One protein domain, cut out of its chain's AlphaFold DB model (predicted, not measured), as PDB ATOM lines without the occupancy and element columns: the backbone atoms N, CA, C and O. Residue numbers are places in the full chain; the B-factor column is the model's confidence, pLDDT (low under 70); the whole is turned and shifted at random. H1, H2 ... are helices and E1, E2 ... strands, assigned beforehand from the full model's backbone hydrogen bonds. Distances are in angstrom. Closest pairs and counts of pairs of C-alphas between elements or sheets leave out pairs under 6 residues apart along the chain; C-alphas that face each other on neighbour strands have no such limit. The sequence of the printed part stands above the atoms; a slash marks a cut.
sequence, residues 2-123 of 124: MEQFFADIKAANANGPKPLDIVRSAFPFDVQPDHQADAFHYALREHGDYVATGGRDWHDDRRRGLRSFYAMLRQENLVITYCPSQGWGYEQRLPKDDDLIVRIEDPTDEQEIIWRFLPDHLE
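This is residues 2 to 123 of the 124 residues of an uncharacterized protein of Mycolicibacter senuensis (UniProt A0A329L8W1). One long helix, H3, runs through the middle; H2 folds back on it, H4 crosses it, H1 meets its last residues, and a two-stranded hairpin, E1 and E2, stands near its first. Residues 93 to 108, a long loop, lead from the hairpin to short H5, near H1, H2 and H3. The printed part has 122 residues, mostly helix by class, with five named helices and two named antiparallel strands in the order H1 H2 H3 H4 E1 E2 H5. It is compact, with a radius of gyration of the C-alphas of 14.2 A, and spans 42 by 28 by 27 A.

Start with H1, residues 2 to 11; it touches residues 51 to 53 alone of H3, residues 39 to 53, the closest C-alphas being Ile 9 and Ala 52, 6.6 A apart. H2, residues 19 to 25, forms a helical hairpin with H3, at a steep tilt of 39 degrees, opposite ways; their closest C-alphas, Pro 19 and Ala 52, are 4.9 A apart. H4, residues 60 to 75, touches H3 at a steep tilt of 67 degrees, closest at the C-alphas of His 47 and Leu 66, 6.9 A. Look next at the hairpin of E1, residues 78 to 83, and E2, residues 87 to 92: N 79 and O 91 are 2.9 A apart, within hydrogen-bond range. The closest C-alphas of H3 and E2, Phe 40 and Trp 88, are 6.5 A apart. H5, residues 109 to 114, is close to H3 but not clearly touching, with the C-alphas of Val 51 and Ile 114 closest at 6.7 A. In H1, H2, H3, H4 and H5, every O i to N i+4 pair is within hydrogen-bond range.

Find C-alpha 2 at (221.175, 178.762, 128.749), where H1 begins. H3 runs 20.7 A from C-alpha 39 at (228.279, 199.866, 143.271), and H4 runs 21.9 A. E1 measures 16.0 A and E2 16.4 A; H5 ends at C-alpha 114, (221.120, 186.869, 131.644).

The C-alphas farthest apart, Asn 15 and Glu 76, are 42.2 A apart. The printed part has no cut; the links H2 to H3 and E2 to H5 are long. Confidence is low, under 70, at residues 2 to 3, 6 and 10 to 17.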
ATOM      1  N   MET A   2     220.067 177.857 128.399       68.19
ATOM      2  CA  MET A   2     221.175 178.762 128.749       68.19
ATOM      3  C   MET A   2     222.503 178.482 128.006       68.19
ATOM      4  O   MET A   2     223.115 179.406 127.484       68.19
ATOM      5  N   GLU A   3     222.945 177.224 127.892       69.50
ATOM      6  CA  GLU A   3     224.187 176.897 127.156       69.50
ATOM      7  C   GLU A   3     224.116 177.284 125.671       69.50
ATOM      8  O   GLU A   3     225.093 177.776 125.107       69.50
ATOM      9  N   GLN A   4     222.944 177.101 125.054       71.19
ATOM     10  CA  GLN A   4     222.706 177.497 123.667       71.19
ATOM     11  C   GLN A   4     222.737 179.021 123.530       71.19
ATOM     12  O   GLN A   4     223.405 179.523 122.638       71.19
ATOM     13  N   PHE A   5     222.119 179.753 124.463       72.94
ATOM     14  CA  PHE A   5     222.187 181.214 124.500       72.94
ATOM     15  C   PHE A   5     223.635 181.724 124.574       72.94
ATOM     16  O   PHE A   5     224.033 182.583 123.788       72.94
ATOM     17  N   PHE A   6     224.472 181.143 125.441       68.69
ATOM     18  CA  PHE A   6     225.894 181.494 125.506       68.69
ATOM     19  C   PHE A   6     226.653 181.159 124.218       68.69
ATOM     20  O   PHE A   6     227.522 181.927 123.790       68.69
ATOM     21  N   ALA A   7     226.339 180.026 123.586       71.81
ATOM     22  CA  ALA A   7     226.913 179.657 122.298       71.81
ATOM     23  C   ALA A   7     226.505 180.645 121.193       71.81
ATOM     24  O   ALA A   7     227.363 181.057 120.411       71.81
ATOM     25  N   ASP A   8     225.245 181.079 121.178       71.56
ATOM     26  CA  ASP A   8     224.686 182.019 120.203       71.56
ATOM     27  C   ASP A   8     225.286 183.421 120.368       71.56
ATOM     28  O   ASP A   8     225.749 184.013 119.390       71.56
ATOM     29  N   ILE A   9     225.403 183.907 121.611       71.88
ATOM     30  CA  ILE A   9     226.148 185.129 121.940       71.88
ATOM     31  C   ILE A   9     227.577 185.026 121.392       71.88
ATOM     32  O   ILE A   9     228.056 185.907 120.677       71.88
ATOM     33  N   LYS A  10     228.278 183.926 121.678       67.44
ATOM     34  CA  LYS A  10     229.664 183.737 121.230       67.44
ATOM     35  C   LYS A  10     229.780 183.678 119.700       67.44
ATOM     36  O   LYS A  10     230.779 184.164 119.157       67.44
ATOM     37  N   ALA A  11     228.779 183.108 119.025       67.19
ATOM     38  CA  ALA A  11     228.707 182.934 117.576       67.19
ATOM     39  C   ALA A  11     228.342 184.216 116.806       67.19
ATOM     40  O   ALA A  11     228.679 184.314 115.628       67.19
ATOM     41  N   ALA A  12     227.743 185.227 117.449       64.62
ATOM     42  CA  ALA A  12     227.334 186.490 116.813       64.62
ATOM     43  C   ALA A  12     228.487 187.320 116.185       64.62
ATOM     44  O   ALA A  12     228.251 188.316 115.494       64.62
ATOM     45  N   ASN A  13     229.747 186.905 116.352       57.81
ATOM     46  CA  ASN A  13     230.919 187.580 115.799       57.81
ATOM     47  C   ASN A  13     231.135 187.296 114.299       57.81
ATOM     48  O   ASN A  13     231.948 186.451 113.931       57.81
ATOM     49  N   ALA A  14     230.438 188.068 113.455       58.41
ATOM     50  CA  ALA A  14     230.899 188.533 112.134       58.41
ATOM     51  C   ALA A  14     229.965 189.612 111.544       58.41
ATOM     52  O   ALA A  14     230.457 190.539 110.914       58.41
ATOM     53  N   ASN A  15     228.643 189.511 111.759       62.81
ATOM     54  CA  ASN A  15     227.634 190.407 111.159       62.81
ATOM     55  C   ASN A  15     226.411 190.708 112.069       62.81
ATOM     56  O   ASN A  15     225.462 191.338 111.605       62.81
ATOM     57  N   GLY A  16     226.396 190.240 113.327       63.69
ATOM     58  CA  GLY A  16     225.293 190.443 114.281       63.69
ATOM     59  C   GLY A  16     225.581 191.516 115.346       63.69
ATOM     60  O   GLY A  16     226.716 191.998 115.431       63.69
ATOM     61  N   PRO A  17     224.576 191.902 116.160       66.44
ATOM     62  CA  PRO A  17     224.791 192.772 117.317       66.44
ATOM     63  C   PRO A  17     225.820 192.148 118.261       66.44
ATOM     64  O   PRO A  17     225.877 190.926 118.424       66.44
ATOM     65  N   LYS A  18     226.674 192.983 118.862       82.06
ATOM     66  CA  LYS A  18     227.741 192.466 119.719       82.06
ATOM     67  C   LYS A  18     227.123 191.872 120.988       82.06
ATOM     68  O   LYS A  18     226.195 192.466 121.529       82.06
ATOM     69  N   PRO A  19     227.698 190.790 121.537       83.56
ATOM     70  CA  PRO A  19     227.334 190.227 122.841       83.56
ATOM     71  C   PRO A  19     227.034 191.244 123.944       83.56
ATOM     72  O   PRO A  19     226.055 191.124 124.672       83.56
ATOM     73  N   LEU A  20     227.880 192.269 124.050       86.12
ATOM     74  CA  LEU A  20     227.742 193.319 125.054       86.12
ATOM     75  C   LEU A  20     226.522 194.208 124.808       86.12
ATOM     76  O   LEU A  20     225.917 194.666 125.768       86.12
ATOM     77  N   ASP A  21     226.176 194.465 123.548       87.00
ATOM     78  CA  ASP A  21     225.026 195.302 123.204       87.00
ATOM     79  C   ASP A  21     223.729 194.576 123.565       87.00
ATOM     80  O   ASP A  21     222.858 195.176 124.182       87.00
ATOM     81  N   ILE A  22     223.660 193.269 123.285       85.88
ATOM     82  CA  ILE A  22     222.545 192.387 123.670       85.88
ATOM     83  C   ILE A  22     222.310 192.469 125.185       85.88
ATOM     84  O   ILE A  22     221.249 192.894 125.636       85.88
ATOM     85  N   VAL A  23     223.342 192.178 125.983       89.12
ATOM     86  CA  VAL A  23     223.200 192.153 127.445       89.12
ATOM     87  C   VAL A  23     222.886 193.532 128.033       89.12
ATOM     88  O   VAL A  23     222.110 193.646 128.981       89.12
ATOM     89  N   ARG A  24     223.443 194.602 127.462       90.25
ATOM     90  CA  ARG A  24     223.145 195.973 127.902       90.25
ATOM     91  C   ARG A  24     221.725 196.395 127.548       90.25
ATOM     92  O   ARG A  24     221.103 197.089 128.343       90.25
ATOM     93  N   SER A  25     221.210 195.982 126.393       90.50
ATOM     94  CA  SER A  25     219.816 196.216 126.012       90.50
ATOM     95  C   SER A  25     218.836 195.431 126.880       90.50
ATOM     96  O   SER A  25     217.730 195.907 127.112       90.50
ATOM     97  N   ALA A  26     219.253 194.280 127.405       93.06
ATOM     98  CA  ALA A  26     218.467 193.475 128.329       93.06
ATOM     99  C   ALA A  26     218.565 193.934 129.797       93.06
ATOM    100  O   ALA A  26     218.051 193.242 130.679       93.06
ATOM    101  N   PHE A  27     219.221 195.061 130.103       95.62
ATOM    102  CA  PHE A  27     219.335 195.553 131.479       95.62
ATOM    103  C   PHE A  27     217.942 195.759 132.112       95.62
ATOM    104  O   PHE A  27     217.056 196.304 131.455       95.62
ATOM    105  N   PRO A  28     217.712 195.317 133.364       94.38
ATOM    106  CA  PRO A  28     216.353 195.148 133.883       94.38
ATOM    107  C   PRO A  28     215.642 196.452 134.244       94.38
ATOM    108  O   PRO A  28     214.428 196.446 134.435       94.38
ATOM    109  N   PHE A  29     216.368 197.566 134.348       95.62
ATOM    110  CA  PHE A  29     215.827 198.825 134.852       95.62
ATOM    111  C   PHE A  29     216.271 200.034 134.034       95.62
ATOM    112  O   PHE A  29     217.408 200.107 133.573       95.62
ATOM    113  N   ASP A  30     215.406 201.044 133.973       94.75
ATOM    114  CA  ASP A  30     215.799 202.403 133.600       94.75
ATOM    115  C   ASP A  30     216.368 203.124 134.837       94.75
ATOM    116  O   ASP A  30     215.642 203.593 135.723       94.75
ATOM    117  N   VAL A  31     217.696 203.102 134.963       96.69
ATOM    118  CA  VAL A  31     218.407 203.574 136.160       96.69
ATOM    119  C   VAL A  31     218.546 205.095 136.127       96.69
ATOM    120  O   VAL A  31     219.129 205.653 135.192       96.69
ATOM    121  N   GLN A  32     218.083 205.769 137.183       97.19
ATOM    122  CA  GLN A  32     218.186 207.221 137.311       97.19
ATOM    123  C   GLN A  32     219.659 207.657 137.302       97.19
ATOM    124  O   GLN A  32     220.500 206.943 137.855       97.19
ATOM    125  N   PRO A  33     220.008 208.798 136.675       96.19
ATOM    126  CA  PRO A  33     221.405 209.185 136.466       96.19
ATOM    127  C   PRO A  33     222.261 209.244 137.738       96.19
ATOM    128  O   PRO A  33     223.440 208.901 137.711       96.19
ATOM    129  N   ASP A  34     221.669 209.648 138.857       95.38
ATOM    130  CA  ASP A  34     222.289 209.710 140.182       95.38
ATOM    131  C   ASP A  34     222.557 208.326 140.795       95.38
ATOM    132  O   ASP A  34     223.533 208.156 141.523       95.38
ATOM    133  N   HIS A  35     221.766 207.315 140.439       97.25
ATOM    134  CA  HIS A  35     221.948 205.927 140.871       97.25
ATOM    135  C   HIS A  35     222.889 205.118 139.962       97.25
ATOM    136  O   HIS A  35     223.254 203.988 140.294       97.25
ATOM    137  N   GLN A  36     223.307 205.658 138.812       95.81
ATOM    138  CA  GLN A  36     224.192 204.949 137.877       95.81
ATOM    139  C   GLN A  36     225.643 204.846 138.369       95.81
ATOM    140  O   GLN A  36     226.380 203.975 137.904       95.81
ATOM    141  N   ALA A  37     226.066 205.717 139.288       94.50
ATOM    142  CA  ALA A  37     227.400 205.670 139.890       94.50
ATOM    143  C   ALA A  37     227.504 204.665 141.053       94.50
ATOM    144  O   ALA A  37     228.582 204.498 141.621       94.50
ATOM    145  N   ASP A  38     226.397 204.013 141.415       96.88
ATOM    146  CA  ASP A  38     226.345 203.096 142.544       96.88
ATOM    147  C   ASP A  38     227.070 201.765 142.251       96.88
ATOM    148  O   ASP A  38     227.079 201.254 141.125       96.88
ATOM    149  N   ALA A  39     227.647 201.174 143.297       95.38
ATOM    150  CA  ALA A  39     228.279 199.866 143.271       95.38
ATOM    151  C   ALA A  39     227.321 198.752 142.815       95.38
ATOM    152  O   ALA A  39     227.767 197.826 142.138       95.38
ATOM    153  N   PHE A  40     226.020 198.841 143.123       96.94
ATOM    154  CA  PHE A  40     225.025 197.865 142.651       96.94
ATOM    155  C   PHE A  40     224.897 197.874 141.126       96.94
ATOM    156  O   PHE A  40     224.984 196.827 140.480       96.94
ATOM    157  N   HIS A  41     224.751 199.065 140.540       96.81
ATOM    158  CA  HIS A  41     224.692 199.222 139.091       96.81
ATOM    159  C   HIS A  41     225.985 198.723 138.438       96.81
ATOM    160  O   HIS A  41     225.937 197.994 137.446       96.81
ATOM    161  N   TYR A  42     227.139 199.056 139.026       95.69
ATOM    162  CA  TYR A  42     228.429 198.555 138.565       95.69
ATOM    163  C   TYR A  42     228.494 197.020 138.592       95.69
ATOM    164  O   TYR A  42     228.801 196.416 137.569       95.69
ATOM    165  N   ALA A  43     228.127 196.375 139.703       96.25
ATOM    166  CA  ALA A  43     228.151 194.917 139.841       96.25
ATOM    167  C   ALA A  43     227.240 194.201 138.829       96.25
ATOM    168  O   ALA A  43     227.628 193.178 138.265       96.25
ATOM    169  N   LEU A  44     226.057 194.754 138.540       97.25
ATOM    170  CA  LEU A  44     225.175 194.213 137.503       97.25
ATOM    171  C   LEU A  44     225.775 194.379 136.103       97.25
ATOM    172  O   LEU A  44     225.738 193.451 135.298       97.25
ATOM    173  N   ARG A  45     226.400 195.521 135.799       95.75
ATOM    174  CA  ARG A  45     227.104 195.689 134.519       95.75
ATOM    175  C   ARG A  45     228.270 194.718 134.369       95.75
ATOM    176  O   ARG A  45     228.456 194.171 133.289       95.75
ATOM    177  N   GLU A  46     229.020 194.486 135.440       95.81
ATOM    178  CA  GLU A  46     230.092 193.493 135.488       95.81
ATOM    179  C   GLU A  46     229.550 192.087 135.213       95.81
ATOM    180  O   GLU A  46     230.031 191.404 134.311       95.81
ATOM    181  N   HIS A  47     228.500 191.682 135.925       96.88
ATOM    182  CA  HIS A  47     227.820 190.417 135.683       96.88
ATOM    183  C   HIS A  47     227.403 190.263 134.212       96.88
ATOM    184  O   HIS A  47     227.766 189.279 133.570       96.88
ATOM    185  N   GLY A  48     226.724 191.265 133.650       95.31
ATOM    186  CA  GLY A  48     226.280 191.231 132.262       95.31
ATOM    187  C   GLY A  48     227.433 191.180 131.248       95.31
ATOM    188  O   GLY A  48     227.420 190.378 130.312       95.31
ATOM    189  N   ASP A  49     228.479 191.983 131.448       94.00
ATOM    190  CA  ASP A  49     229.684 191.944 130.615       94.00
ATOM    191  C   ASP A  49     230.362 190.555 130.692       94.00
ATOM    192  O   ASP A  49     230.874 190.053 129.685       94.00
ATOM    193  N   TYR A  50     230.360 189.908 131.863       94.12
ATOM    194  CA  TYR A  50     230.885 188.554 132.031       94.12
ATOM    195  C   TYR A  50     230.023 187.521 131.297       94.12
ATOM    196  O   TYR A  50     230.573 186.727 130.540       94.12
ATOM    197  N   VAL A  51     228.693 187.567 131.437       92.31
ATOM    198  CA  VAL A  51     227.729 186.729 130.690       92.31
ATOM    199  C   VAL A  51     227.976 186.839 129.180       92.31
ATOM    200  O   VAL A  51     228.064 185.831 128.481       92.31
ATOM    201  N   ALA A  52     228.182 188.057 128.674       90.06
ATOM    202  CA  ALA A  52     228.432 188.308 127.256       90.06
ATOM    203  C   ALA A  52     229.781 187.760 126.750       90.06
ATOM    204  O   ALA A  52     229.920 187.405 125.578       90.06
ATOM    205  N   THR A  53     230.816 187.750 127.595       88.50
ATOM    206  CA  THR A  53     232.207 187.541 127.143       88.50
ATOM    207  C   THR A  53     232.871 186.285 127.698       88.50
ATOM    208  O   THR A  53     233.934 185.893 127.209       88.50
ATOM    209  N   GLY A  54     232.275 185.658 128.713       88.00
ATOM    210  CA  GLY A  54     232.912 184.652 129.563       88.00
ATOM    211  C   GLY A  54     234.133 185.198 130.308       88.00
ATOM    212  O   GLY A  54     235.098 184.468 130.522       88.00
ATOM    213  N   GLY A  55     234.173 186.509 130.574       88.44
ATOM    214  CA  GLY A  55     235.331 187.168 131.177       88.44
ATOM    215  C   GLY A  55     236.601 187.094 130.322       88.44
ATOM    216  O   GLY A  55     237.713 187.111 130.866       88.44
ATOM    217  N   ARG A  56     236.469 186.970 128.993       84.69
ATOM    218  CA  ARG A  56     237.609 187.028 128.068       84.69
ATOM    219  C   ARG A  56     238.320 188.369 128.256       84.69
ATOM    220  O   ARG A  56     237.675 189.410 128.284       84.69
ATOM    221  N   ASP A  57     239.634 188.314 128.444       86.06
ATOM    222  CA  ASP A  57     240.505 189.475 128.683       86.06
ATOM    223  C   ASP A  57     240.263 190.230 130.005       86.06
ATOM    224  O   ASP A  57     240.822 191.302 130.226       86.06
ATOM    225  N   TRP A  58     239.472 189.674 130.928       93.31
ATOM    226  CA  TRP A  58     239.350 190.235 132.273       93.31
ATOM    227  C   TRP A  58     240.596 189.947 133.110       93.31
ATOM    228  O   TRP A  58     241.072 188.813 133.162       93.31
ATOM    229  N   HIS A  59     241.071 190.964 133.830       94.75
ATOM    230  CA  HIS A  59     242.082 190.797 134.871       94.75
ATOM    231  C   HIS A  59     241.540 189.974 136.048       94.75
ATOM    232  O   HIS A  59     240.352 190.040 136.377       94.75
ATOM    233  N   ASP A  60     242.429 189.251 136.729       93.88
ATOM    234  CA  ASP A  60     242.056 188.348 137.825       93.88
ATOM    235  C   ASP A  60     241.374 189.063 138.995       93.88
ATOM    236  O   ASP A  60     240.489 188.489 139.629       93.88
ATOM    237  N   ASP A  61     241.723 190.322 139.264       94.56
ATOM    238  CA  ASP A  61     241.075 191.103 140.323       94.56
ATOM    239  C   ASP A  61     239.609 191.418 139.991       94.56
ATOM    240  O   ASP A  61     238.754 191.346 140.873       94.56
ATOM    241  N   ARG A  62     239.293 191.675 138.714       94.06
ATOM    242  CA  ARG A  62     237.919 191.901 138.238       94.06
ATOM    243  C   ARG A  62     237.081 190.628 138.393       94.06
ATOM    244  O   ARG A  62     235.991 190.664 138.959       94.06
ATOM    245  N   ARG A  63     237.639 189.478 137.990       95.25
ATOM    246  CA  ARG A  63     237.021 188.150 138.186       95.25
ATOM    247  C   ARG A  63     236.806 187.830 139.662       95.25
ATOM    248  O   ARG A  63     235.719 187.420 140.055       95.25
ATOM    249  N   ARG A  64     237.822 188.076 140.497       95.31
ATOM    250  CA  ARG A  64     237.734 187.901 141.952       95.31
ATOM    251  C   ARG A  64     236.627 188.769 142.543       95.31
ATOM    252  O   ARG A  64     235.894 188.274 143.389       95.31
ATOM    253  N   GLY A  65     236.496 190.018 142.101       95.75
ATOM    254  CA  GLY A  65     235.419 190.915 142.522       95.75
ATOM    255  C   GLY A  65     234.037 190.332 142.232       95.75
ATOM    256  O   GLY A  65     233.220 190.226 143.145       95.75
ATOM    257  N   LEU A  66     233.810 189.873 140.998       96.75
ATOM    258  CA  LEU A  66     232.536 189.270 140.598       96.75
ATOM    259  C   LEU A  66     232.236 187.972 141.365       96.75
ATOM    260  O   LEU A  66     231.123 187.786 141.853       96.75
ATOM    261  N   ARG A  67     233.243 187.113 141.563       96.19
ATOM    262  CA  ARG A  67     233.103 185.899 142.382       96.19
ATOM    263  C   ARG A  67     232.746 186.223 143.833       96.19
ATOM    264  O   ARG A  67     231.856 185.595 144.400       96.19
ATOM    265  N   SER A  68     233.421 187.198 144.442       96.06
ATOM    266  CA  SER A  68     233.120 187.637 145.812       96.06
ATOM    267  C   SER A  68     231.707 188.203 145.927       96.06
ATOM    268  O   SER A  68     231.024 187.948 146.916       96.06
ATOM    269  N   PHE A  69     231.254 188.932 144.908       97.12
ATOM    270  CA  PHE A  69     229.894 189.444 144.839       97.12
ATOM    271  C   PHE A  69     228.857 188.309 144.809       97.12
ATOM    272  O   PHE A  69     227.940 188.311 145.631       97.12
ATOM    273  N   TYR A  70     229.035 187.287 143.960       97.38
ATOM    274  CA  TYR A  70     228.145 186.117 143.962       97.38
ATOM    275  C   TYR A  70     228.173 185.362 145.290       97.38
ATOM    276  O   TYR A  70     227.126 184.957 145.794       97.38
ATOM    277  N   ALA A  71     229.363 185.188 145.873       96.44
ATOM    278  CA  ALA A  71     229.516 184.522 147.158       96.44
ATOM    279  C   ALA A  71     228.732 185.245 148.261       96.44
ATOM    280  O   ALA A  71     228.009 184.585 149.001       96.44
ATOM    281  N   MET A  72     228.812 186.576 148.327       97.00
ATOM    282  CA  MET A  72     228.052 187.378 149.289       97.00
ATOM    283  C   MET A  72     226.538 187.215 149.086       97.00
ATOM    284  O   MET A  72     225.840 186.873 150.039       97.00
ATOM    285  N   LEU A  73     226.038 187.337 147.847       97.88
ATOM    286  CA  LEU A  73     224.604 187.173 147.569       97.88
ATOM    287  C   LEU A  73     224.076 185.798 148.004       97.88
ATOM    288  O   LEU A  73     222.969 185.699 148.531       97.88
ATOM    289  N   ARG A  74     224.859 184.734 147.794       96.50
ATOM    290  CA  ARG A  74     224.483 183.374 148.203       96.50
ATOM    291  C   ARG A  74     224.579 183.172 149.711       96.50
ATOM    292  O   ARG A  74     223.667 182.604 150.302       96.50
ATOM    293  N   GLN A  75     225.671 183.619 150.330       97.25
ATOM    294  CA  GLN A  75     225.917 183.436 151.762       97.25
ATOM    295  C   GLN A  75     224.882 184.162 152.618       97.25
ATOM    296  O   GLN A  75     224.439 183.624 153.629       97.25
ATOM    297  N   GLU A  76     224.475 185.357 152.197       97.69
ATOM    298  CA  GLU A  76     223.507 186.184 152.922       97.69
ATOM    299  C   GLU A  76     222.063 185.999 152.424       97.69
ATOM    300  O   GLU A  76     221.139 186.618 152.955       97.69
ATOM    301  N   ASN A  77     221.858 185.125 151.430       97.50
ATOM    302  CA  ASN A  77     220.570 184.866 150.785       97.50
ATOM    303  C   ASN A  77     219.890 186.159 150.282       97.50
ATOM    304  O   ASN A  77     218.702 186.405 150.511       97.50
ATOM    305  N   LEU A  78     220.673 186.995 149.594       98.31
ATOM    306  CA  LEU A  78     220.277 188.318 149.122       98.31
ATOM    307  C   LEU A  78     220.032 188.360 147.615       98.31
ATOM    308  O   LEU A  78     220.674 187.660 146.825       98.31
ATOM    309  N   VAL A  79     219.127 189.249 147.224       98.44
ATOM    310  CA  VAL A  79     218.871 189.666 145.847       98.44
ATOM    311  C   VAL A  79     218.998 191.186 145.759       98.44
ATOM    312  O   VAL A  79     218.659 191.895 146.708       98.44
ATOM    313  N   ILE A  80     219.504 191.694 144.636       98.38
ATOM    314  CA  ILE A  80     219.513 193.138 144.383       98.38
ATOM    315  C   ILE A  80     218.099 193.596 144.034       98.38
ATOM    316  O   ILE A  80     217.413 192.958 143.237       98.38
ATOM    317  N   THR A  81     217.685 194.738 144.569       98.19
ATOM    318  CA  THR A  81     216.465 195.428 144.149       98.19
ATOM    319  C   THR A  81     216.777 196.855 143.727       98.19
ATOM    320  O   THR A  81     217.812 197.428 144.079       98.19
ATOM    321  N   TYR A  82     215.890 197.417 142.911       98.25
ATOM    322  CA  TYR A  82     215.982 198.795 142.467       98.25
ATOM    323  C   TYR A  82     214.617 199.463 142.537       98.25
ATOM    324  O   TYR A  82     213.623 198.938 142.038       98.25
ATOM    325  N   CYS A  83     214.588 200.648 143.131       96.44
ATOM    326  CA  CYS A  83     213.425 201.513 143.177       96.44
ATOM    327  C   CYS A  83     213.841 202.907 142.691       96.44
ATOM    328  O   CYS A  83     214.709 203.515 143.313       96.44
ATOM    329  N   PRO A  84     213.225 203.484 141.643       96.06
ATOM    330  CA  PRO A  84     213.631 204.796 141.133       96.06
ATOM    331  C   PRO A  84     213.627 205.924 142.174       96.06
ATOM    332  O   PRO A  84     214.391 206.871 142.033       96.06
ATOM    333  N   SER A  85     212.787 205.835 143.211       95.88
ATOM    334  CA  SER A  85     212.693 206.848 144.270       95.88
ATOM    335  C   SER A  85     213.612 206.605 145.470       95.88
ATOM    336  O   SER A  85     213.841 207.539 146.234       95.88
ATOM    337  N   GLN A  86     214.107 205.378 145.666       94.62
ATOM    338  CA  GLN A  86     214.936 205.004 146.824       94.62
ATOM    339  C   GLN A  86     216.355 204.565 146.441       94.62
ATOM    340  O   GLN A  86     217.228 204.511 147.302       94.62
ATOM    341  N   GLY A  87     216.591 204.277 145.164       96.94
ATOM    342  CA  GLY A  87     217.843 203.747 144.655       96.94
ATOM    343  C   GLY A  87     217.919 202.227 144.740       96.94
ATOM    344  O   GLY A  87     216.919 201.511 144.635       96.94
ATOM    345  N   TRP A  88     219.148 201.744 144.860       98.12
ATOM    346  CA  TRP A  88     219.472 200.327 144.924       98.12
ATOM    347  C   TRP A  88     219.412 199.792 146.350       98.12
ATOM    348  O   TRP A  88     219.627 200.526 147.315       98.12
ATOM    349  N   GLY A  89     219.191 198.488 146.481       97.75
ATOM    350  CA  GLY A  89     219.211 197.827 147.774       97.75
ATOM    351  C   GLY A  89     219.509 196.340 147.689       97.75
ATOM    352  O   GLY A  89     219.466 195.721 146.624       97.75
ATOM    353  N   TYR A  90     219.793 195.776 148.858       97.81
ATOM    354  CA  TYR A  90     219.722 194.343 149.084       97.81
ATOM    355  C   TYR A  90     218.408 194.010 149.768       97.81
ATOM    356  O   TYR A  90     218.025 194.651 150.747       97.81
ATOM    357  N   GLU A  91     217.768 192.946 149.307       97.94
ATOM    358  CA  GLU A  91     216.624 192.358 149.984       97.94
ATOM    359  C   GLU A  91     216.812 190.859 150.158       97.94
ATOM    360  O   GLU A  91     217.579 190.214 149.443       97.94
ATOM    361  N   GLN A  92     216.086 190.290 151.117       98.06
ATOM    362  CA  GLN A  92     216.031 188.845 151.283       98.06
ATOM    363  C   GLN A  92     215.393 188.200 150.053       98.06
ATOM    364  O   GLN A  92     214.367 188.677 149.550       98.06
ATOM    365  N   ARG A  93     215.995 187.100 149.591       97.69
ATOM    366  CA  ARG A  93     215.454 186.293 148.498       97.69
ATOM    367  C   ARG A  93     214.094 185.723 148.864       97.69
ATOM    368  O   ARG A  93     213.889 185.171 149.945       97.69
ATOM    369  N   LEU A  94     213.180 185.818 147.914       97.19
ATOM    370  CA  LEU A  94     211.902 185.135 147.913       97.19
ATOM    371  C   LEU A  94     212.010 183.882 147.036       97.19
ATOM    372  O   LEU A  94     212.775 183.883 146.076       97.19
ATOM    373  N   PRO A  95     211.188 182.844 147.273       95.38
ATOM    374  CA  PRO A  95     211.179 181.656 146.417       95.38
ATOM    375  C   PRO A  95     210.949 181.958 144.930       95.38
ATOM    376  O   PRO A  95     211.447 181.237 144.077       95.38
ATOM    377  N   LYS A  96     210.214 183.036 144.619       94.12
ATOM    378  CA  LYS A  96     209.952 183.476 143.242       94.12
ATOM    379  C   LYS A  96     211.156 184.110 142.543       94.12
ATOM    380  O   LYS A  96     211.117 184.252 141.331       94.12
ATOM    381  N   ASP A  97     212.174 184.530 143.296       96.00
ATOM    382  CA  ASP A  97     213.378 185.118 142.707       96.00
ATOM    383  C   ASP A  97     214.255 184.034 142.055       96.00
ATOM    384  O   ASP A  97     215.112 184.369 141.246       96.00
ATOM    385  N   ASP A  98     214.037 182.750 142.384       94.00
ATOM    386  CA  ASP A  98     214.803 181.614 141.855       94.00
ATOM    387  C   ASP A  98     216.321 181.895 141.945       94.00
ATOM    388  O   ASP A  98     216.823 182.365 142.978       94.00
ATOM    389  N   ASP A  99     217.051 181.680 140.852       94.81
ATOM    390  CA  ASP A  99     218.477 181.969 140.742       94.81
ATOM    391  C   ASP A  99     218.785 183.416 140.309       94.81
ATOM    392  O   ASP A  99     219.947 183.737 140.057       94.81
ATOM    393  N   LEU A 100     217.801 184.318 140.211       97.38
ATOM    394  CA  LEU A 100     218.045 185.700 139.779       97.38
ATOM    395  C   LEU A 100     218.949 186.444 140.768       97.38
ATOM    396  O   LEU A 100     218.709 186.447 141.975       97.38
ATOM    397  N   ILE A 101     219.981 187.137 140.291       97.88
ATOM    398  CA  ILE A 101     220.835 187.977 141.152       97.88
ATOM    399  C   ILE A 101     220.183 189.326 141.483       97.88
ATOM    400  O   ILE A 101     220.592 190.008 142.424       97.88
ATOM    401  N   VAL A 102     219.143 189.684 140.730       98.25
ATOM    402  CA  VAL A 102     218.388 190.932 140.822       98.25
ATOM    403  C   VAL A 102     216.902 190.643 140.640       98.25
ATOM    404  O   VAL A 102     216.523 189.852 139.783       98.25
ATOM    405  N   ARG A 103     216.048 191.260 141.457       98.00
ATOM    406  CA  ARG A 103     214.606 191.017 141.423       98.00
ATOM    407  C   ARG A 103     213.979 191.785 140.270       98.00
ATOM    408  O   ARG A 103     214.035 193.011 140.242       98.00
ATOM    409  N   ILE A 104     213.328 191.055 139.375       96.69
ATOM    410  CA  ILE A 104     212.590 191.583 138.228       96.69
ATOM    411  C   ILE A 104     211.147 191.097 138.381       96.69
ATOM    412  O   ILE A 104     210.936 189.932 138.707       96.69
ATOM    413  N   GLU A 105     210.163 191.987 138.244       92.38
ATOM    414  CA  GLU A 105     208.755 191.637 138.490       92.38
ATOM    415  C   GLU A 105     208.212 190.677 137.427       92.38
ATOM    416  O   GLU A 105     207.717 189.611 137.785       92.38
ATOM    417  N   ASP A 106     208.403 191.022 136.153       92.94
ATOM    418  CA  ASP A 106     207.996 190.233 134.988       92.94
ATOM    419  C   ASP A 106     209.170 190.161 133.990       92.94
ATOM    420  O   ASP A 106     209.223 190.943 133.034       92.94
ATOM    421  N   PRO A 107     210.178 189.304 134.238       94.44
ATOM    422  CA  PRO A 107     211.345 189.221 133.371       94.44
ATOM    423  C   PRO A 107     210.983 188.645 132.000       94.44
ATOM    424  O   PRO A 107     210.148 187.751 131.871       94.44
ATOM    425  N   THR A 108     211.651 189.135 130.957       93.94
ATOM    426  CA  THR A 108     211.654 188.445 129.660       93.94
ATOM    427  C   THR A 108     212.505 187.175 129.734       93.94
ATOM    428  O   THR A 108     213.428 187.108 130.544       93.94
ATOM    429  N   ASP A 109     212.286 186.207 128.838       91.25
ATOM    430  CA  ASP A 109     213.118 184.989 128.746       91.25
ATOM    431  C   ASP A 109     214.625 185.314 128.691       91.25
ATOM    432  O   ASP A 109     215.463 184.640 129.287       91.25
ATOM    433  N   GLU A 110     214.982 186.384 127.979       90.19
ATOM    434  CA  GLU A 110     216.358 186.858 127.878       90.19
ATOM    435  C   GLU A 110     216.877 187.389 129.221       90.19
ATOM    436  O   GLU A 110     217.985 187.051 129.636       90.19
ATOM    437  N   GLN A 111     216.069 188.173 129.937       94.44
ATOM    438  CA  GLN A 111     216.418 188.666 131.265       94.44
ATOM    439  C   GLN A 111     216.542 187.536 132.284       94.44
ATOM    440  O   GLN A 111     217.466 187.562 133.095       94.44
ATOM    441  N   GLU A 112     215.668 186.531 132.224       93.50
ATOM    442  CA  GLU A 112     215.752 185.357 133.092       93.50
ATOM    443  C   GLU A 112     217.059 184.594 132.896       93.50
ATOM    444  O   GLU A 112     217.619 184.091 133.869       93.50
ATOM    445  N   ILE A 113     217.550 184.506 131.656       91.88
ATOM    446  CA  ILE A 113     218.804 183.822 131.327       91.88
ATOM    447  C   ILE A 113     220.017 184.672 131.707       91.88
ATOM    448  O   ILE A 113     220.985 184.132 132.245       91.88
ATOM    449  N   ILE A 114     219.988 185.972 131.407       94.31
ATOM    450  CA  ILE A 114     221.120 186.869 131.644       94.31
ATOM    451  C   ILE A 114     221.309 187.098 133.133       94.31
ATOM    452  O   ILE A 114     222.420 186.924 133.600       94.31
ATOM    453  N   TRP A 115     220.257 187.469 133.867       96.81
ATOM    454  CA  TRP A 115     220.350 188.046 135.213       96.81
ATOM    455  C   TRP A 115     220.234 187.030 136.349       96.81
ATOM    456  O   TRP A 115     219.841 187.372 137.467       96.81
ATOM    457  N   ARG A 116     220.585 185.776 136.076       95.81
ATOM    458  CA  ARG A 116     220.670 184.708 137.075       95.81
ATOM    459  C   ARG A 116     222.102 184.339 137.380       95.81
ATOM    460  O   ARG A 116     223.016 184.629 136.613       95.81
ATOM    461  N   PHE A 117     222.300 183.671 138.506       95.19
ATOM    462  CA  PHE A 117     223.576 183.047 138.796       95.19
ATOM    463  C   PHE A 117     224.020 182.174 137.622       95.19
ATOM    464  O   PHE A 117     223.238 181.424 137.030       95.19
ATOM    465  N   LEU A 118     225.304 182.284 137.297       90.06
ATOM    466  CA  LEU A 118     225.922 181.407 136.322       90.06
ATOM    467  C   LEU A 118     226.051 180.002 136.928       90.06
ATOM    468  O   LEU A 118     226.263 179.875 138.136       90.06
ATOM    469  N   PRO A 119     225.969 178.943 136.110       86.81
ATOM    470  CA  PRO A 119     226.339 177.602 136.538       86.81
ATOM    471  C   PRO A 119     227.766 177.584 137.096       86.81
ATOM    472  O   PRO A 119     228.644 178.219 136.515       86.81
ATOM    473  N   ASP A 120     228.024 176.789 138.138       84.81
ATOM    474  CA  ASP A 120     229.319 176.741 138.847       84.81
ATOM    475  C   ASP A 120     230.544 176.599 137.922       84.81
ATOM    476  O   ASP A 120     231.602 177.167 138.174       84.81
ATOM    477  N   HIS A 121     230.412 175.859 136.816       81.19
ATOM    478  CA  HIS A 121     231.494 175.631 135.851       81.19
ATOM    479  C   HIS A 121     231.757 176.813 134.894       81.19
ATOM    480  O   HIS A 121     232.709 176.764 134.115       81.19
ATOM    481  N   LEU A 122     230.906 177.841 134.922       81.69
ATOM    482  CA  LEU A 122     231.019 179.077 134.145       81.69
ATOM    483  C   LEU A 122     231.354 180.288 135.026       81.69
ATOM    484  O   LEU A 122     231.590 181.369 134.488       81.69
ATOM    485  N   GLU A 123     231.392 180.135 136.349       83.50
ATOM    486  CA  GLU A 123     231.714 181.228 137.268       83.50
ATOM    487  C   GLU A 123     233.187 181.689 137.177       83.50
ATOM    488  O   GLU A 123     234.064 180.893 136.832       83.50
TER     489      GLU A 123